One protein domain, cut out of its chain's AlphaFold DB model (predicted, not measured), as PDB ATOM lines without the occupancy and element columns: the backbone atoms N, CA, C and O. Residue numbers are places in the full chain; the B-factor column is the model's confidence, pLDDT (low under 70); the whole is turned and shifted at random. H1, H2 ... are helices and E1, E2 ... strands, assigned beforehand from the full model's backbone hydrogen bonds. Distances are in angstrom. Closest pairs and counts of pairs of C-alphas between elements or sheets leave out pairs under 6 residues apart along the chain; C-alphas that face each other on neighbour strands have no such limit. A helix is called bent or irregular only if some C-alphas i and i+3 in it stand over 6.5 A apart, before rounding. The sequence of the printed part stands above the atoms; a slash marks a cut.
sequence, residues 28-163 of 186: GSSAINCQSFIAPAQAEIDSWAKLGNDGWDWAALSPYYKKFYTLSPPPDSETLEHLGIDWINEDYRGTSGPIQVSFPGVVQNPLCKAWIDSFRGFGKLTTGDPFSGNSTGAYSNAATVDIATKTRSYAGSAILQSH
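AT A GLANCE: This is residues 28 to 163 of the 186 residues of the protein "GMC_OxRdtase_N domain-containing protein" of Botrytis galanthina (UniProt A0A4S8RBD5). Three pairs of helices stand at the corners of a triangle: H2 with H3 at one end of the longest axis, H4 with H5 at the other, and H1 with H6 at the third corner. Between them lie a small sheet of two short strands, E1 and E2, and long loops, with residues 36 to 37 and 142 to 143 paired antiparallel as strands are. The printed part has 136 residues, with six named helices and two named strands in the order H1 H2 H3 E1 H4 E2 H5 H6; the sheet is parallel. The class is mostly helix, but under half of the residues, 58, are in named elements. The whole is compact, with a radius of gyration of the C-alphas of 15.8 A and spans of 46 by 39 by 27 A.

HOW THE PARTS SIT: Begin at H1, residues 28 to 31, which touches H6, residues 155 to 161, the closest C-alphas being those of Ser 30 and Ala 155 at 6.3 A. Next, H2, residues 42 to 50, touches H3, residues 58 to 68, at Ile 45 and Trp 58, their closest C-alphas, 5.5 A apart; they run opposite ways at a steep tilt of 57 degrees. A tight link joins H3 to E1, residues 69 to 72, the parallel neighbour of E2, residues 99 to 102, at 25 degrees. Look there for N 70 and O 99, and N 72 and O 101, each pair within hydrogen-bond range at 2.8 A. With H4, residues 77 to 83, these strands make a strand-helix-strand unit, two parallel neighbour strands with a helix between them along the chain; its crossover is left-handed. H5, residues 110 to 121, touches H4 with residues 112 to 116 alone, the closest C-alphas being those of Lys 113 and His 82 at 5.1 A, and the two are about perpendicular at 76 degrees. H2 and H5 are apart. Every O i to N i+4 pair is within hydrogen-bond range in H4 and H5, against 3 of 5 in H2, 5 of 7 in H3 and 2 of 3 in H6; H1 is too short for such a pair.

IN THESE COORDINATES: Find C-alpha 28 at (8.388, -53.353, -32.357), where H1 begins. H2 measures 12.4 A from first to last C-alpha; H3, 14.7 A, is irregular, with C-alphas 60 and 63 at 7.1 A. From C-alpha 110 at (37.542, -44.787, -45.578), H5 runs 16.3 A. H6 ends at C-alpha 161, (3.598, -40.009, -32.048).

THE WHOLE: The C-alphas farthest apart, those of Gly 52 and Gln 108, are 48.5 A from each other. The printed part has no cut. The links H4 to E2, 15 residues, and H5 to H6, 33 residues, are long. Look at residues 160 to 163 for pLDDT under 70; the mean of the printed part is 93.4.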
ATOM      1  N   GLY A  28       7.872 -52.001 -32.147       94.44
ATOM      2  CA  GLY A  28       8.388 -53.353 -32.357       94.44
ATOM      3  C   GLY A  28       9.864 -53.384 -32.758       94.44
ATOM      4  O   GLY A  28      10.668 -52.565 -32.310       94.44
ATOM      5  N   SER A  29      10.235 -54.319 -33.637       96.31
ATOM      6  CA  SER A  29      11.629 -54.508 -34.069       96.31
ATOM      7  C   SER A  29      12.223 -53.307 -34.818       96.31
ATOM      8  O   SER A  29      13.441 -53.140 -34.810       96.31
ATOM      9  N   SER A  30      11.403 -52.416 -35.392       96.25
ATOM     10  CA  SER A  30      11.905 -51.178 -36.018       96.25
ATOM     11  C   SER A  30      12.622 -50.255 -35.023       96.25
ATOM     12  O   SER A  30      13.488 -49.474 -35.413       96.25
ATOM     13  N   ALA A  31      12.319 -50.384 -33.727       95.25
ATOM     14  CA  ALA A  31      12.966 -49.621 -32.669       95.25
ATOM     15  C   ALA A  31      14.385 -50.121 -32.324       95.25
ATOM     16  O   ALA A  31      15.143 -49.378 -31.706       95.25
ATOM     17  N   ILE A  32      14.753 -51.352 -32.713       95.44
ATOM     18  CA  ILE A  32      16.027 -51.991 -32.323       95.44
ATOM     19  C   ILE A  32      16.860 -52.529 -33.494       95.44
ATOM     20  O   ILE A  32      17.999 -52.934 -33.285       95.44
ATOM     21  N   ASN A  33      16.318 -52.568 -34.715       96.06
ATOM     22  CA  ASN A  33      17.028 -53.097 -35.884       96.06
ATOM     23  C   ASN A  33      18.247 -52.232 -36.280       96.06
ATOM     24  O   ASN A  33      18.450 -51.128 -35.766       96.06
ATOM     25  N   CYS A  34      19.015 -52.688 -37.269       95.81
ATOM     26  CA  CYS A  34      20.209 -52.001 -37.776       95.81
ATOM     27  C   CYS A  34      19.936 -50.726 -38.602       95.81
ATOM     28  O   CYS A  34      20.866 -50.197 -39.197       95.81
ATOM     29  N   GLN A  35      18.688 -50.243 -38.683       96.94
ATOM     30  CA  GLN A  35      18.274 -49.025 -39.409       96.94
ATOM     31  C   GLN A  35      18.506 -49.030 -40.922       96.94
ATOM     32  O   GLN A  35      18.195 -48.038 -41.569       96.94
ATOM     33  N   SER A  36      19.015 -50.120 -41.495       96.12
ATOM     34  CA  SER A  36      19.241 -50.233 -42.933       96.12
ATOM     35  C   SER A  36      17.938 -50.040 -43.712       96.12
ATOM     36  O   SER A  36      16.950 -50.730 -43.450       96.12
ATOM     37  N   PHE A  37      17.933 -49.090 -44.649       96.81
ATOM     38  CA  PHE A  37      16.805 -48.802 -45.527       96.81
ATOM     39  C   PHE A  37      17.159 -49.207 -46.960       96.81
ATOM     40  O   PHE A  37      17.866 -48.493 -47.675       96.81
ATOM     41  N   ILE A  38      16.701 -50.398 -47.343       95.19
ATOM     42  CA  ILE A  38      17.037 -51.088 -48.592       95.19
ATOM     43  C   ILE A  38      15.748 -51.280 -49.393       95.19
ATOM     44  O   ILE A  38      14.712 -51.628 -48.822       95.19
ATOM     45  N   ALA A  39      15.812 -51.037 -50.701       92.81
ATOM     46  CA  ALA A  39      14.672 -51.197 -51.590       92.81
ATOM     47  C   ALA A  39      14.496 -52.675 -51.987       92.81
ATOM     48  O   ALA A  39      15.497 -53.341 -52.271       92.81
ATOM     49  N   PRO A  40      13.260 -53.198 -52.040       93.19
ATOM     50  CA  PRO A  40      13.013 -54.521 -52.603       93.19
ATOM     51  C   PRO A  40      13.188 -54.503 -54.125       93.19
ATOM     52  O   PRO A  40      13.001 -53.465 -54.764       93.19
ATOM     53  N   ALA A  41      13.517 -55.651 -54.718       93.88
ATOM     54  CA  ALA A  41      13.531 -55.773 -56.172       93.88
ATOM     55  C   ALA A  41      12.105 -55.952 -56.707       93.88
ATOM     56  O   ALA A  41      11.299 -56.679 -56.123       93.88
ATOM     57  N   GLN A  42      11.807 -55.384 -57.878       96.12
ATOM     58  CA  GLN A  42      10.516 -55.594 -58.541       96.12
ATOM     59  C   GLN A  42      10.199 -57.090 -58.696       96.12
ATOM     60  O   GLN A  42       9.095 -57.524 -58.384       96.12
ATOM     61  N   ALA A  43      11.178 -57.892 -59.125       95.62
ATOM     62  CA  ALA A  43      10.991 -59.327 -59.332       95.62
ATOM     63  C   ALA A  43      10.615 -60.084 -58.043       95.62
ATOM     64  O   ALA A  43       9.882 -61.071 -58.114       95.62
ATOM     65  N   GLU A  44      11.097 -59.626 -56.882       94.88
ATOM     66  CA  GLU A  44      10.740 -60.196 -55.579       94.88
ATOM     67  C   GLU A  44       9.285 -59.885 -55.236       94.88
ATOM     68  O   GLU A  44       8.558 -60.781 -54.812       94.88
ATOM     69  N   ILE A  45       8.829 -58.656 -55.480       97.06
ATOM     70  CA  ILE A  45       7.440 -58.261 -55.219       97.06
ATOM     71  C   ILE A  45       6.482 -58.931 -56.209       97.06
ATOM     72  O   ILE A  45       5.518 -59.567 -55.795       97.06
ATOM     73  N   ASP A  46       6.790 -58.917 -57.508       98.12
ATOM     74  CA  ASP A  46       5.987 -59.588 -58.542       98.12
ATOM     75  C   ASP A  46       5.863 -61.103 -58.293       98.12
ATOM     76  O   ASP A  46       4.920 -61.749 -58.759       98.12
ATOM     77  N   SER A  47       6.803 -61.701 -57.550       97.69
ATOM     78  CA  SER A  47       6.705 -63.104 -57.147       97.69
ATOM     79  C   SER A  47       5.517 -63.371 -56.220       97.69
ATOM     80  O   SER A  47       4.938 -64.453 -56.285       97.69
ATOM     81  N   TRP A  48       5.089 -62.395 -55.415       98.00
ATOM     82  CA  TRP A  48       3.948 -62.555 -54.515       98.00
ATOM     83  C   TRP A  48       2.643 -62.695 -55.291       98.00
ATOM     84  O   TRP A  48       1.854 -63.588 -54.978       98.00
ATOM     85  N   ALA A  49       2.452 -61.900 -56.345       97.75
ATOM     86  CA  ALA A  49       1.323 -62.063 -57.256       97.75
ATOM     87  C   ALA A  49       1.355 -63.433 -57.954       97.75
ATOM     88  O   ALA A  49       0.343 -64.128 -58.005       97.75
ATOM     89  N   LYS A  50       2.536 -63.897 -58.387       97.56
ATOM     90  CA  LYS A  50       2.705 -65.240 -58.982       97.56
ATOM     91  C   LYS A  50       2.377 -66.387 -58.021       97.56
ATOM     92  O   LYS A  50       2.027 -67.470 -58.477       97.56
ATOM     93  N   LEU A  51       2.474 -66.160 -56.710       98.00
ATOM     94  CA  LEU A  51       2.058 -67.113 -55.675       98.00
ATOM     95  C   LEU A  51       0.537 -67.109 -55.421       98.00
ATOM     96  O   LEU A  51       0.077 -67.825 -54.535       98.00
ATOM     97  N   GLY A  52      -0.240 -66.338 -56.191       97.75
ATOM     98  CA  GLY A  52      -1.701 -66.258 -56.097       97.75
ATOM     99  C   GLY A  52      -2.223 -65.082 -55.266       97.75
ATOM    100  O   GLY A  52      -3.393 -65.083 -54.891       97.75
ATOM    101  N   ASN A  53      -1.378 -64.093 -54.953       97.81
ATOM    102  CA  ASN A  53      -1.784 -62.890 -54.223       97.81
ATOM    103  C   ASN A  53      -2.074 -61.745 -55.203       97.81
ATOM    104  O   ASN A  53      -1.256 -60.842 -55.383       97.81
ATOM    105  N   ASP A  54      -3.230 -61.789 -55.859       97.25
ATOM    106  CA  ASP A  54      -3.622 -60.762 -56.830       97.25
ATOM    107  C   ASP A  54      -3.569 -59.351 -56.213       97.25
ATOM    108  O   ASP A  54      -4.025 -59.120 -55.089       97.25
ATOM    109  N   GLY A  55      -2.984 -58.399 -56.946       96.69
ATOM    110  CA  GLY A  55      -2.782 -57.022 -56.479       96.69
ATOM    111  C   GLY A  55      -1.574 -56.810 -55.559       96.69
ATOM    112  O   GLY A  55      -1.376 -55.694 -55.084       96.69
ATOM    113  N   TRP A  56      -0.750 -57.837 -55.321       97.75
ATOM    114  CA  TRP A  56       0.518 -57.736 -54.583       97.75
ATOM    115  C   TRP A  56       1.748 -57.728 -55.505       97.75
ATOM    116  O   TRP A  56       2.792 -58.268 -55.152       97.75
ATOM    117  N   ASP A  57       1.626 -57.136 -56.693       98.12
ATOM    118  CA  ASP A  57       2.744 -56.909 -57.616       98.12
ATOM    119  C   ASP A  57       3.407 -55.533 -57.405       98.12
ATOM    120  O   ASP A  57       2.943 -54.683 -56.633       98.12
ATOM    121  N   TRP A  58       4.538 -55.305 -58.078       97.38
ATOM    122  CA  TRP A  58       5.294 -54.058 -57.975       97.38
ATOM    123  C   TRP A  58       4.499 -52.842 -58.452       97.38
ATOM    124  O   TRP A  58       4.603 -51.765 -57.861       97.38
ATOM    125  N   ALA A  59       3.693 -52.990 -59.504       97.19
ATOM    126  CA  ALA A  59       2.908 -51.885 -60.044       97.19
ATOM    127  C   ALA A  59       1.866 -51.399 -59.024       97.19
ATOM    128  O   ALA A  59       1.695 -50.193 -58.844       97.19
ATOM    129  N   ALA A  60       1.231 -52.325 -58.306       97.69
ATOM    130  CA  ALA A  60       0.276 -52.018 -57.252       97.69
ATOM    131  C   ALA A  60       0.940 -51.435 -55.991       97.69
ATOM    132  O   ALA A  60       0.387 -50.526 -55.367       97.69
ATOM    133  N   LEU A  61       2.124 -51.929 -55.606       96.81
ATOM    134  CA  LEU A  61       2.754 -51.588 -54.323       96.81
ATOM    135  C   LEU A  61       3.773 -50.439 -54.381       96.81
ATOM    136  O   LEU A  61       3.938 -49.727 -53.387       96.81
ATOM    137  N   SER A  62       4.425 -50.195 -55.520       95.44
ATOM    138  CA  SER A  62       5.443 -49.138 -55.661       95.44
ATOM    139  C   SER A  62       4.978 -47.728 -55.265       95.44
ATOM    140  O   SER A  62       5.747 -47.038 -54.582       95.44
ATOM    141  N   PRO A  63       3.725 -47.290 -55.525       95.19
ATOM    142  CA  PRO A  63       3.255 -45.993 -55.036       95.19
ATOM    143  C   PRO A  63       3.223 -45.912 -53.502       95.19
ATOM    144  O   PRO A  63       3.472 -44.850 -52.925       95.19
ATOM    145  N   TYR A  64       2.948 -47.030 -52.822       95.00
ATOM    146  CA  TYR A  64       2.930 -47.097 -51.361       95.00
ATOM    147  C   TYR A  64       4.340 -47.089 -50.773       95.00
ATOM    148  O   TYR A  64       4.550 -46.421 -49.759       95.00
ATOM    149  N   TYR A  65       5.310 -47.744 -51.424       93.25
ATOM    150  CA  TYR A  65       6.717 -47.623 -51.035       93.25
ATOM    151  C   TYR A  65       7.168 -46.164 -51.089       93.25
ATOM    152  O   TYR A  65       7.662 -45.656 -50.085       93.25
ATOM    153  N   LYS A  66       6.901 -45.446 -52.189       94.19
ATOM    154  CA  LYS A  66       7.244 -44.018 -52.306       94.19
ATOM    155  C   LYS A  66       6.552 -43.152 -51.243       94.19
ATOM    156  O   LYS A  66       7.162 -42.241 -50.691       94.19
ATOM    157  N   LYS A  67       5.288 -43.446 -50.912       94.25
ATOM    158  CA  LYS A  67       4.510 -42.714 -49.891       94.25
ATOM    159  C   LYS A  67       5.001 -42.954 -48.455       94.25
ATOM    160  O   LYS A  67       4.702 -42.157 -47.568       94.25
ATOM    161  N   PHE A  68       5.710 -44.050 -48.198       93.88
ATOM    162  CA  PHE A  68       6.065 -44.482 -46.844       93.88
ATOM    163  C   PHE A  68       7.165 -43.638 -46.182       93.88
ATOM    164  O   PHE A  68       7.172 -43.495 -44.955       93.88
ATOM    165  N   TYR A  69       8.074 -43.050 -46.963       96.31
ATOM    166  CA  TYR A  69       9.265 -42.383 -46.436       96.31
ATOM    167  C   TYR A  69       9.515 -40.992 -47.030       96.31
ATOM    168  O   TYR A  69       8.969 -40.611 -48.066       96.31
ATOM    169  N   THR A  70      10.365 -40.236 -46.343       97.50
ATOM    170  CA  THR A  70      11.001 -39.013 -46.830       97.50
ATOM    171  C   THR A  70      12.506 -39.243 -46.833       97.50
ATOM    172  O   THR A  70      13.110 -39.385 -45.771       97.50
ATOM    173  N   LEU A  71      13.112 -39.307 -48.020       97.69
ATOM    174  CA  LEU A  71      14.559 -39.423 -48.180       97.69
ATOM    175  C   LEU A  71      15.182 -38.035 -48.285       97.69
ATOM    176  O   LEU A  71      14.901 -37.286 -49.226       97.69
ATOM    177  N   SER A  72      16.055 -37.737 -47.328       97.25
ATOM    178  CA  SER A  72      16.917 -36.558 -47.299       97.25
ATOM    179  C   SER A  72      18.309 -36.930 -47.824       97.25
ATOM    180  O   SER A  72      19.045 -37.631 -47.117       97.25
ATOM    181  N   PRO A  73      18.687 -36.503 -49.043       95.69
ATOM    182  CA  PRO A  73      20.050 -36.673 -49.541       95.69
ATOM    183  C   PRO A  73      21.067 -35.926 -48.660       95.69
ATOM    184  O   PRO A  73      20.685 -34.980 -47.960       95.69
ATOM    185  N   PRO A  74      22.358 -36.308 -48.681       94.81
ATOM    186  CA  PRO A  74      23.405 -35.479 -48.097       94.81
ATOM    187  C   PRO A  74      23.386 -34.063 -48.700       94.81
ATOM    188  O   PRO A  74      23.158 -33.924 -49.904       94.81
ATOM    189  N   PRO A  75      23.611 -33.013 -47.892       91.25
ATOM    190  CA  PRO A  75      23.556 -31.631 -48.366       91.25
ATOM    191  C   PRO A  75      24.809 -31.209 -49.149       91.25
ATOM    192  O   PRO A  75      24.772 -30.203 -49.854       91.25
ATOM    193  N   ASP A  76      25.913 -31.940 -49.003       93.31
ATOM    194  CA  ASP A  76      27.219 -31.619 -49.567       93.31
ATOM    195  C   ASP A  76      27.698 -32.673 -50.577       93.31
ATOM    196  O   ASP A  76      27.445 -33.876 -50.451       93.31
ATOM    197  N   SER A  77      28.420 -32.201 -51.596       93.12
ATOM    198  CA  SER A  77      28.961 -33.039 -52.669       93.12
ATOM    199  C   SER A  77      30.043 -34.002 -52.189       93.12
ATOM    200  O   SER A  77      30.175 -35.080 -52.757       93.12
ATOM    201  N   GLU A  78      30.793 -33.638 -51.145       94.25
ATOM    202  CA  GLU A  78      31.838 -34.488 -50.565       94.25
ATOM    203  C   GLU A  78      31.235 -35.788 -50.019       94.25
ATOM    204  O   GLU A  78      31.692 -36.879 -50.353       94.25
ATOM    205  N   THR A  79      30.147 -35.695 -49.253       94.75
ATOM    206  CA  THR A  79      29.439 -36.863 -48.725       94.75
ATOM    207  C   THR A  79      28.774 -37.673 -49.836       94.75
ATOM    208  O   THR A  79      28.823 -38.903 -49.798       94.75
ATOM    209  N   LEU A  80      28.173 -37.017 -50.838       95.06
ATOM    210  CA  LEU A  80      27.606 -37.705 -52.006       95.06
ATOM    211  C   LEU A  80      28.671 -38.532 -52.741       95.06
ATOM    212  O   LEU A  80      28.445 -39.712 -53.006       95.06
ATOM    213  N   GLU A  81      29.836 -37.945 -53.021       94.06
ATOM    214  CA  GLU A  81      30.945 -38.621 -53.698       94.06
ATOM    215  C   GLU A  81      31.521 -39.755 -52.842       94.06
ATOM    216  O   GLU A  81      31.680 -40.881 -53.321       94.06
ATOM    217  N   HIS A  82      31.778 -39.488 -51.558       94.81
ATOM    218  CA  HIS A  82      32.357 -40.454 -50.622       94.81
ATOM    219  C   HIS A  82      31.483 -41.697 -50.445       94.81
ATOM    220  O   HIS A  82      31.991 -42.813 -50.326       94.81
ATOM    221  N   LEU A  83      30.163 -41.511 -50.446       94.31
ATOM    222  CA  LEU A  83      29.190 -42.595 -50.358       94.31
ATOM    223  C   LEU A  83      28.773 -43.142 -51.730       94.31
ATOM    224  O   LEU A  83      28.019 -44.111 -51.772       94.31
ATOM    225  N   GLY A  84      29.228 -42.562 -52.842       93.88
ATOM    226  CA  GLY A  84      28.809 -42.965 -54.186       93.88
ATOM    227  C   GLY A  84      27.299 -42.889 -54.391       93.88
ATOM    228  O   GLY A  84      26.691 -43.839 -54.880       93.88
ATOM    229  N   ILE A  85      26.685 -41.800 -53.937       94.31
ATOM    230  CA  ILE A  85      25.251 -41.556 -54.083       94.31
ATOM    231  C   ILE A  85      25.043 -40.724 -55.348       94.31
ATOM    232  O   ILE A  85      24.944 -39.503 -55.310       94.31
ATOM    233  N   ASP A  86      24.988 -41.414 -56.479       91.81
ATOM    234  CA  ASP A  86      24.649 -40.882 -57.806       91.81
ATOM    235  C   ASP A  86      23.355 -41.509 -58.365       91.81
ATOM    236  O   ASP A  86      22.901 -41.169 -59.454       91.81
ATOM    237  N   TRP A  87      22.740 -42.408 -57.593       93.50
ATOM    238  CA  TRP A  87      21.599 -43.225 -57.998       93.50
ATOM    239  C   TRP A  87      20.234 -42.618 -57.661       93.50
ATOM    240  O   TRP A  87      19.224 -43.167 -58.090       93.50
ATOM    241  N   ILE A  88      20.173 -41.530 -56.882       95.62
ATOM    242  CA  ILE A  88      18.899 -40.923 -56.468       95.62
ATOM    243  C   ILE A  88      18.223 -40.280 -57.678       95.62
ATOM    244  O   ILE A  88      18.732 -39.311 -58.241       95.62
ATOM    245  N   ASN A  89      17.036 -40.772 -58.020       95.50
ATOM    246  CA  ASN A  89      16.174 -40.196 -59.040       95.50
ATOM    247  C   ASN A  89      14.885 -39.646 -58.400       95.50
ATOM    248  O   ASN A  89      14.152 -40.341 -57.692       95.50
ATOM    249  N   GLU A  90      14.589 -38.373 -58.673       95.12
ATOM    250  CA  GLU A  90      13.432 -37.646 -58.131       95.12
ATOM    251  C   GLU A  90      12.076 -38.289 -58.480       95.12
ATOM    252  O   GLU A  90      11.123 -38.204 -57.697       95.12
ATOM    253  N   ASP A  91      11.991 -39.019 -59.595       94.38
ATOM    254  CA  ASP A  91      10.780 -39.742 -59.992       94.38
ATOM    255  C   ASP A  91      10.434 -40.882 -59.024       94.38
ATOM    256  O   ASP A  91       9.256 -41.208 -58.844       94.38
ATOM    257  N   TYR A  92      11.424 -41.437 -58.319       94.12
ATOM    258  CA  TYR A  92      11.248 -42.544 -57.372       94.12
ATOM    259  C   TYR A  92      11.439 -42.123 -55.911       94.12
ATOM    260  O   TYR A  92      10.974 -42.813 -55.004       94.12
ATOM    261  N   ARG A  93      12.044 -40.958 -55.657       95.69
ATOM    262  CA  ARG A  93      12.327 -40.473 -54.302       95.69
ATOM    263  C   ARG A  93      11.054 -40.198 -53.493       95.69
ATOM    264  O   ARG A  93      10.224 -39.370 -53.865       95.69
ATOM    265  N   GLY A  94      10.917 -40.846 -52.337       96.38
ATOM    266  CA  GLY A  94       9.912 -40.487 -51.329       96.38
ATOM    267  C   GLY A  94      10.229 -39.138 -50.674       96.38
ATOM    268  O   GLY A  94      11.359 -38.913 -50.238       96.38
ATOM    269  N   THR A  95       9.251 -38.230 -50.604       96.69
ATOM    270  CA  THR A  95       9.452 -36.834 -50.148       96.69
ATOM    271  C   THR A  95       8.480 -36.359 -49.071       96.69
ATOM    272  O   THR A  95       8.665 -35.274 -48.525       96.69
ATOM    273  N   SER A  96       7.441 -37.137 -48.773       94.31
ATOM    274  CA  SER A  96       6.363 -36.722 -47.866       94.31
ATOM    275  C   SER A  96       5.953 -37.802 -46.869       94.31
ATOM    276  O   SER A  96       4.964 -37.640 -46.153       94.31
ATOM    277  N   GLY A  97       6.643 -38.942 -46.867       94.69
ATOM    278  CA  GLY A  97       6.317 -40.049 -45.986       94.69
ATOM    279  C   GLY A  97       6.780 -39.816 -44.546       94.69
ATOM    280  O   GLY A  97       7.753 -39.093 -44.309       94.69
ATOM    281  N   PRO A  98       6.106 -40.433 -43.563       94.44
ATOM    282  CA  PRO A  98       6.376 -40.198 -42.146       94.44
ATOM    283  C   PRO A  98       7.748 -40.711 -41.690       94.44
ATOM    284  O   PRO A  98       8.329 -40.149 -40.761       94.44
ATOM    285  N   ILE A  99       8.275 -41.767 -42.318       96.38
ATOM    286  CA  ILE A  99       9.583 -42.323 -41.965       96.38
ATOM    287  C   ILE A  99      10.678 -41.453 -42.570       96.38
ATOM    288  O   ILE A  99      10.789 -41.334 -43.787       96.38
ATOM    289  N   GLN A 100      11.498 -40.863 -41.708       97.12
ATOM    290  CA  GLN A 100      12.642 -40.063 -42.120       97.12
ATOM    291  C   GLN A 100      13.821 -40.980 -42.423       97.12
ATOM    292  O   GLN A 100      14.176 -41.854 -41.625       97.12
ATOM    293  N   VAL A 101      14.398 -40.782 -43.600       97.75
ATOM    294  CA  VAL A 101      15.499 -41.577 -44.121       97.75
ATOM    295  C   VAL A 101      16.607 -40.628 -44.550       97.75
ATOM    296  O   VAL A 101      16.360 -39.637 -45.237       97.75
ATOM    297  N   SER A 102      17.836 -40.927 -44.155       97.19
ATOM    298  CA  SER A 102      19.004 -40.121 -44.496       97.19
ATOM    299  C   SER A 102      20.250 -40.989 -44.609       97.19
ATOM    300  O   SER A 102      20.216 -42.199 -44.394       97.19
ATOM    301  N   PHE A 103      21.378 -40.358 -44.906       95.31
ATOM    302  CA  PHE A 103      22.679 -41.012 -44.973       95.31
ATOM    303  C   PHE A 103      23.568 -40.591 -43.798       95.31
ATOM    304  O   PHE A 103      23.359 -39.514 -43.224       95.31
ATOM    305  N   PRO A 104      24.551 -41.418 -43.408       85.94
ATOM    306  CA  PRO A 104      25.554 -41.013 -42.434       85.94
ATOM    307  C   PRO A 104      26.489 -39.962 -43.050       85.94
ATOM    308  O   PRO A 104      27.160 -40.235 -44.035       85.94
ATOM    309  N   GLY A 105      26.595 -38.780 -42.444       80.44
ATOM    310  CA  GLY A 105      27.522 -37.721 -42.885       80.44
ATOM    311  C   GLY A 105      28.978 -37.936 -42.452       80.44
ATOM    312  O   GLY A 105      29.652 -36.978 -42.091       80.44
ATOM    313  N   VAL A 106      29.443 -39.189 -42.366       81.38
ATOM    314  CA  VAL A 106      30.779 -39.532 -41.842       81.38
ATOM    315  C   VAL A 106      31.720 -39.840 -43.000       81.38
ATOM    316  O   VAL A 106      31.845 -40.986 -43.431       81.38
ATOM    317  N   VAL A 107      32.409 -38.808 -43.483       86.69
ATOM    318  CA  VAL A 107      33.373 -38.903 -44.595       86.69
ATOM    319  C   VAL A 107      34.778 -39.318 -44.146       86.69
ATOM    320  O   VAL A 107      35.598 -39.757 -44.942       86.69
ATOM    321  N   GLN A 108      35.064 -39.266 -42.843       87.38
ATOM    322  CA  GLN A 108      36.380 -39.624 -42.301       87.38
ATOM    323  C   GLN A 108      36.629 -41.138 -42.314       87.38
ATOM    324  O   GLN A 108      37.774 -41.576 -42.211       87.38
ATOM    325  N   ASN A 109      35.571 -41.953 -42.407       88.00
ATOM    326  CA  ASN A 109      35.703 -43.403 -42.473       88.00
ATOM    327  C   ASN A 109      35.991 -43.842 -43.922       88.00
ATOM    328  O   ASN A 109      35.098 -43.731 -44.768       88.00
ATOM    329  N   PRO A 110      37.176 -44.406 -44.216       92.69
ATOM    330  CA  PRO A 110      37.542 -44.787 -45.578       92.69
ATOM    331  C   PRO A 110      36.767 -46.004 -46.106       92.69
ATOM    332  O   PRO A 110      36.751 -46.230 -47.314       92.69
ATOM    333  N   LEU A 111      36.123 -46.796 -45.238       92.62
ATOM    334  CA  LEU A 111      35.478 -48.053 -45.635       92.62
ATOM    335  C   LEU A 111      34.312 -47.846 -46.603       92.62
ATOM    336  O   LEU A 111      34.165 -48.632 -47.535       92.62
ATOM    337  N   CYS A 112      33.502 -46.801 -46.415       91.19
ATOM    338  CA  CYS A 112      32.361 -46.531 -47.296       91.19
ATOM    339  C   CYS A 112      32.820 -46.225 -48.726       91.19
ATOM    340  O   CYS A 112      32.290 -46.791 -49.681       91.19
ATOM    341  N   LYS A 113      33.872 -45.411 -48.864       93.38
ATOM    342  CA  LYS A 113      34.461 -45.112 -50.168       93.38
ATOM    343  C   LYS A 113      35.113 -46.345 -50.789       93.38
ATOM    344  O   LYS A 113      34.862 -46.651 -51.950       93.38
ATOM    345  N   ALA A 114      35.897 -47.090 -50.005       95.31
ATOM    346  CA  ALA A 114      36.553 -48.309 -50.471       95.31
ATOM    347  C   ALA A 114      35.543 -49.365 -50.955       95.31
ATOM    348  O   ALA A 114      35.788 -50.029 -51.962       95.31
ATOM    349  N   TRP A 115      34.398 -49.495 -50.276       93.44
ATOM    350  CA  TRP A 115      33.291 -50.353 -50.702       93.44
ATOM    351  C   TRP A 115      32.807 -49.972 -52.102       93.44
ATOM    352  O   TRP A 115      32.818 -50.808 -53.006       93.44
ATOM    353  N   ILE A 116      32.453 -48.703 -52.311       94.12
ATOM    354  CA  ILE A 116      31.947 -48.241 -53.607       94.12
ATOM    355  C   ILE A 116      33.002 -48.358 -54.706       94.12
ATOM    356  O   ILE A 116      32.698 -48.887 -55.775       94.12
ATOM    357  N   ASP A 117      34.235 -47.917 -54.456       95.69
ATOM    358  CA  ASP A 117      35.319 -47.993 -55.439       95.69
ATOM    359  C   ASP A 117      35.582 -49.445 -55.871       95.69
ATOM    360  O   ASP A 117      35.784 -49.712 -57.058       95.69
ATOM    361  N   SER A 118      35.493 -50.398 -54.936       96.88
ATOM    362  CA  SER A 118      35.656 -51.825 -55.230       96.88
ATOM    363  C   SER A 118      34.568 -52.334 -56.178       96.88
ATOM    364  O   SER A 118      34.872 -52.910 -57.223       96.88
ATOM    365  N   PHE A 119      33.291 -52.096 -55.862       96.38
ATOM    366  CA  PHE A 119      32.192 -52.549 -56.722       96.38
ATOM    367  C   PHE A 119      32.135 -51.804 -58.057       96.38
ATOM    368  O   PHE A 119      31.750 -52.400 -59.066       96.38
ATOM    369  N   ARG A 120      32.583 -50.544 -58.095       94.69
ATOM    370  CA  ARG A 120      32.779 -49.794 -59.339       94.69
ATOM    371  C   ARG A 120      33.838 -50.456 -60.216       94.69
ATOM    372  O   ARG A 120      33.572 -50.701 -61.388       94.69
ATOM    373  N   GLY A 121      34.990 -50.818 -59.647       96.44
ATOM    374  CA  GLY A 121      36.063 -51.521 -60.357       96.44
ATOM    375  C   GLY A 121      35.637 -52.876 -60.930       96.44
ATOM    376  O   GLY A 121      36.082 -53.255 -62.010       96.44
ATOM    377  N   PHE A 122      34.721 -53.583 -60.260       96.56
ATOM    378  CA  PHE A 122      34.152 -54.837 -60.766       96.56
ATOM    379  C   PHE A 122      32.996 -54.657 -61.764       96.56
ATOM    380  O   PHE A 122      32.495 -55.654 -62.288       96.56
ATOM    381  N   GLY A 123      32.531 -53.427 -62.008       95.38
ATOM    382  CA  GLY A 123      31.321 -53.183 -62.800       95.38
ATOM    383  C   GLY A 123      30.075 -53.817 -62.169       95.38
ATOM    384  O   GLY A 123      29.243 -54.389 -62.870       95.38
ATOM    385  N   LYS A 124      29.985 -53.795 -60.832       95.69
ATOM    386  CA  LYS A 124      28.932 -54.439 -60.025       95.69
ATOM    387  C   LYS A 124      28.113 -53.449 -59.194       95.69
ATOM    388  O   LYS A 124      27.446 -53.862 -58.246       95.69
ATOM    389  N   LEU A 125      28.163 -52.162 -59.527       94.69
ATOM    390  CA  LEU A 125      27.225 -51.188 -58.973       94.69
ATOM    391  C   LEU A 125      25.801 -51.460 -59.473       94.69
ATOM    392  O   LEU A 125      25.613 -52.126 -60.496       94.69
ATOM    393  N   THR A 126      24.809 -50.946 -58.748       92.50
ATOM    394  CA  THR A 126      23.434 -50.902 -59.254       92.50
ATOM    395  C   THR A 126      23.371 -50.150 -60.583       92.50
ATOM    396  O   THR A 126      24.135 -49.214 -60.824       92.50
ATOM    397  N   THR A 127      22.464 -50.568 -61.463       91.25
ATOM    398  CA  THR A 127      22.298 -49.972 -62.802       91.25
ATOM    399  C   THR A 127      21.218 -48.891 -62.852       91.25
ATOM    400  O   THR A 127      21.015 -48.272 -63.895       91.25
ATOM    401  N   GLY A 128      20.531 -48.644 -61.737       92.31
ATOM    402  CA  GLY A 128      19.542 -47.582 -61.594       92.31
ATOM    403  C   GLY A 128      19.218 -47.308 -60.129       92.31
ATOM    404  O   GLY A 128      19.812 -47.915 -59.233       92.31
ATOM    405  N   ASP A 129      18.264 -46.404 -59.894       95.38
ATOM    406  CA  ASP A 129      17.749 -46.129 -58.550       95.38
ATOM    407  C   ASP A 129      17.144 -47.420 -57.963       95.38
ATOM    408  O   ASP A 129      16.186 -47.947 -58.539       95.38
ATOM    409  N   PRO A 130      17.634 -47.938 -56.824       95.25
ATOM    410  CA  PRO A 130      17.082 -49.135 -56.192       95.25
ATOM    411  C   PRO A 130      15.576 -49.048 -55.908       95.25
ATOM    412  O   PRO A 130      14.878 -50.056 -55.987       95.25
ATOM    413  N   PHE A 131      15.048 -47.849 -55.639       94.94
ATOM    414  CA  PHE A 131      13.625 -47.617 -55.371       94.94
ATOM    415  C   PHE A 131      12.756 -47.575 -56.636       94.94
ATOM    416  O   PHE A 131      11.532 -47.566 -56.529       94.94
ATOM    417  N   SER A 132      13.360 -47.624 -57.829       95.38
ATOM    418  CA  SER A 132      12.641 -47.859 -59.093       95.38
ATOM    419  C   SER A 132      12.215 -49.321 -59.290       95.38
ATOM    420  O   SER A 132      11.468 -49.621 -60.220       95.38
ATOM    421  N   GLY A 133      12.679 -50.227 -58.419       94.75
ATOM    422  CA  GLY A 133      12.513 -51.678 -58.539       94.75
ATOM    423  C   GLY A 133      13.758 -52.379 -59.087       94.75
ATOM    424  O   GLY A 133      13.837 -53.609 -59.055       94.75
ATOM    425  N   ASN A 134      14.753 -51.609 -59.541       93.44
ATOM    426  CA  ASN A 134      16.058 -52.095 -59.974       93.44
ATOM    427  C   ASN A 134      17.095 -52.013 -58.840       93.44
ATOM    428  O   ASN A 134      17.926 -51.111 -58.805       93.44
ATOM    429  N   SER A 135      17.043 -52.966 -57.910       90.31
ATOM    430  CA  SER A 135      17.936 -53.035 -56.743       90.31
ATOM    431  C   SER A 135      19.059 -54.077 -56.876       90.31
ATOM    432  O   SER A 135      19.662 -54.481 -55.882       90.31
ATOM    433  N   THR A 136      19.365 -54.532 -58.097       90.00
ATOM    434  CA  THR A 136      20.439 -55.513 -58.326       90.00
ATOM    435  C   THR A 136      21.793 -54.824 -58.453       90.00
ATOM    436  O   THR A 136      22.012 -54.045 -59.376       90.00
ATOM    437  N   GLY A 137      22.732 -55.184 -57.578       92.06
ATOM    438  CA  GLY A 137      24.091 -54.640 -57.554       92.06
ATOM    439  C   GLY A 137      24.386 -53.889 -56.258       92.06
ATOM    440  O   GLY A 137      23.532 -53.756 -55.384       92.06
ATOM    441  N   ALA A 138      25.623 -53.429 -56.109       94.06
ATOM    442  CA  ALA A 138      26.046 -52.694 -54.926       94.06
ATOM    443  C   ALA A 138      25.670 -51.212 -55.019       94.06
ATOM    444  O   ALA A 138      25.839 -50.570 -56.054       94.06
ATOM    445  N   TYR A 139      25.212 -50.661 -53.902       94.19
ATOM    446  CA  TYR A 139      24.997 -49.234 -53.706       94.19
ATOM    447  C   TYR A 139      25.088 -48.920 -52.211       94.19
ATOM    448  O   TYR A 139      24.930 -49.812 -51.372       94.19
ATOM    449  N   SER A 140      25.345 -47.661 -51.863       93.81
ATOM    450  CA  SER A 140      25.247 -47.222 -50.469       93.81
ATOM    451  C   SER A 140      23.784 -47.041 -50.099       93.81
ATOM    452  O   SER A 140      23.124 -46.128 -50.593       93.81
ATOM    453  N   ASN A 141      23.265 -47.907 -49.232       94.38
ATOM    454  CA  ASN A 141      21.904 -47.779 -48.734       94.38
ATOM    455  C   ASN A 141      21.774 -46.620 -47.736       94.38
ATOM    456  O   ASN A 141      22.727 -46.233 -47.058       94.38
ATOM    457  N   ALA A 142      20.559 -46.098 -47.614       95.88
ATOM    458  CA  ALA A 142      20.237 -45.102 -46.605       95.88
ATOM    459  C   ALA A 142      19.933 -45.764 -45.248       95.88
ATOM    460  O   ALA A 142      19.860 -46.993 -45.129       95.88
ATOM    461  N   ALA A 143      19.731 -44.947 -44.218       96.94
ATOM    462  CA  ALA A 143      19.342 -45.373 -42.883       96.94
ATOM    463  C   ALA A 143      18.055 -44.674 -42.427       96.94
ATOM    464  O   ALA A 143      17.821 -43.511 -42.752       96.94
ATOM    465  N   THR A 144      17.235 -45.353 -41.621       97.25
ATOM    466  CA  THR A 144      16.033 -44.774 -40.994       97.25
ATOM    467  C   THR A 144      16.421 -43.870 -39.817       97.25
ATOM    468  O   THR A 144      16.277 -44.211 -38.632       97.25
ATOM    469  N   VAL A 145      16.997 -42.722 -40.157       96.44
ATOM    470  CA  VAL A 145      17.471 -41.669 -39.259       96.44
ATOM    471  C   VAL A 145      16.898 -40.348 -39.748       96.44
ATOM    472  O   VAL A 145      16.928 -40.039 -40.935       96.44
ATOM    473  N   ASP A 146      16.377 -39.565 -38.814       94.62
ATOM    474  CA  ASP A 146      15.986 -38.189 -39.076       94.62
ATOM    475  C   ASP A 146      17.232 -37.297 -39.098       94.62
ATOM    476  O   ASP A 146      17.980 -37.211 -38.119       94.62
ATOM    477  N   ILE A 147      17.453 -36.618 -40.223       92.94
ATOM    478  CA  ILE A 147      18.614 -35.752 -40.420       92.94
ATOM    479  C   ILE A 147      18.599 -34.517 -39.511       92.94
ATOM    480  O   ILE A 147      19.676 -34.026 -39.171       92.94
ATOM    481  N   ALA A 148      17.428 -34.022 -39.104       91.88
ATOM    482  CA  ALA A 148      17.301 -32.833 -38.270       91.88
ATOM    483  C   ALA A 148      17.564 -33.163 -36.799       91.88
ATOM    484  O   ALA A 148      18.366 -32.502 -36.143       91.88
ATOM    485  N   THR A 149      16.926 -34.216 -36.287       93.25
ATOM    486  CA  THR A 149      17.047 -34.592 -34.869       93.25
ATOM    487  C   THR A 149      18.213 -35.536 -34.587       93.25
ATOM    488  O   THR A 149      18.576 -35.720 -33.429       93.25
ATOM    489  N   LYS A 150      18.802 -36.147 -35.626       93.56
ATOM    490  CA  LYS A 150      19.826 -37.204 -35.527       93.56
ATOM    491  C   LYS A 150      19.356 -38.422 -34.725       93.56
ATOM    492  O   LYS A 150      20.164 -39.149 -34.153       93.56
ATOM    493  N   THR A 151      18.045 -38.659 -34.693       94.38
ATOM    494  CA  THR A 151      17.442 -39.789 -33.980       94.38
ATOM    495  C   THR A 151      16.894 -40.834 -34.942       94.38
ATOM    496  O   THR A 151      16.648 -40.574 -36.120       94.38
ATOM    497  N   ARG A 152      16.703 -42.055 -34.438       95.62
ATOM    498  CA  ARG A 152      16.061 -43.137 -35.186       95.62
ATOM    499  C   ARG A 152      14.637 -42.736 -35.577       95.62
ATOM    500  O   ARG A 152      13.800 -42.481 -34.710       95.62
ATOM    501  N   SER A 153      14.334 -42.820 -36.868       96.00
ATOM    502  CA  SER A 153      12.955 -42.819 -37.345       96.00
ATOM    503  C   SER A 153      12.451 -44.259 -37.395       96.00
ATOM    504  O   SER A 153      13.047 -45.111 -38.048       96.00
ATOM    505  N   TYR A 154      11.400 -44.572 -36.643       95.06
ATOM    506  CA  TYR A 154      10.846 -45.924 -36.557       95.06
ATOM    507  C   TYR A 154       9.334 -45.856 -36.358       95.06
ATOM    508  O   TYR A 154       8.793 -44.788 -36.086       95.06
ATOM    509  N   ALA A 155       8.628 -46.984 -36.463       92.44
ATOM    510  CA  ALA A 155       7.162 -46.983 -36.464       92.44
ATOM    511  C   ALA A 155       6.547 -46.314 -35.215       92.44
ATOM    512  O   ALA A 155       5.503 -45.669 -35.306       92.44
ATOM    513  N   GLY A 156       7.209 -46.411 -34.056       88.38
ATOM    514  CA  GLY A 156       6.763 -45.751 -32.828       88.38
ATOM    515  C   GLY A 156       6.824 -44.225 -32.912       88.38
ATOM    516  O   GLY A 156       5.821 -43.568 -32.642       88.38
ATOM    517  N   SER A 157       7.960 -43.649 -33.315       82.06
ATOM    518  CA  SER A 157       8.100 -42.191 -33.433       82.06
ATOM    519  C   SER A 157       7.378 -41.623 -34.657       82.06
ATOM    520  O   SER A 157       6.706 -40.601 -34.570       82.06
ATOM    521  N   ALA A 158       7.456 -42.306 -35.795       81.94
ATOM    522  CA  ALA A 158       6.988 -41.773 -37.068       81.94
ATOM    523  C   ALA A 158       5.479 -41.908 -37.287       81.94
ATOM    524  O   ALA A 158       4.899 -41.061 -37.960       81.94
ATOM    525  N   ILE A 159       4.831 -42.949 -36.750       75.25
ATOM    526  CA  ILE A 159       3.403 -43.218 -36.996       75.25
ATOM    527  C   ILE A 159       2.561 -42.904 -35.761       75.25
ATOM    528  O   ILE A 159       1.596 -42.148 -35.846       75.25
ATOM    529  N   LEU A 160       2.935 -43.445 -34.598       66.44
ATOM    530  CA  LEU A 160       2.127 -43.301 -33.384       66.44
ATOM    531  C   LEU A 160       2.226 -41.906 -32.760       66.44
ATOM    532  O   LEU A 160       1.196 -41.340 -32.384       66.44
ATOM    533  N   GLN A 161       3.432 -41.338 -32.655       62.09
ATOM    534  CA  GLN A 161       3.598 -40.009 -32.048       62.09
ATOM    535  C   GLN A 161       3.041 -38.897 -32.949       62.09
ATOM    536  O   GLN A 161       2.370 -37.992 -32.452       62.09
ATOM    537  N   SER A 162       3.255 -38.987 -34.265       61.28
ATOM    538  CA  SER A 162       2.831 -37.972 -35.242       61.28
ATOM    539  C   SER A 162       1.309 -37.864 -35.394       61.28
ATOM    540  O   SER A 162       0.786 -36.759 -35.517       61.28
ATOM    541  N   HIS A 163       0.577 -38.980 -35.306       63.88
ATOM    542  CA  HIS A 163      -0.884 -39.002 -35.471       63.88
ATOM    543  C   HIS A 163      -1.650 -38.854 -34.148       63.88
ATOM    544  O   HIS A 163      -2.875 -38.971 -34.132       63.88
TER     545      HIS A 163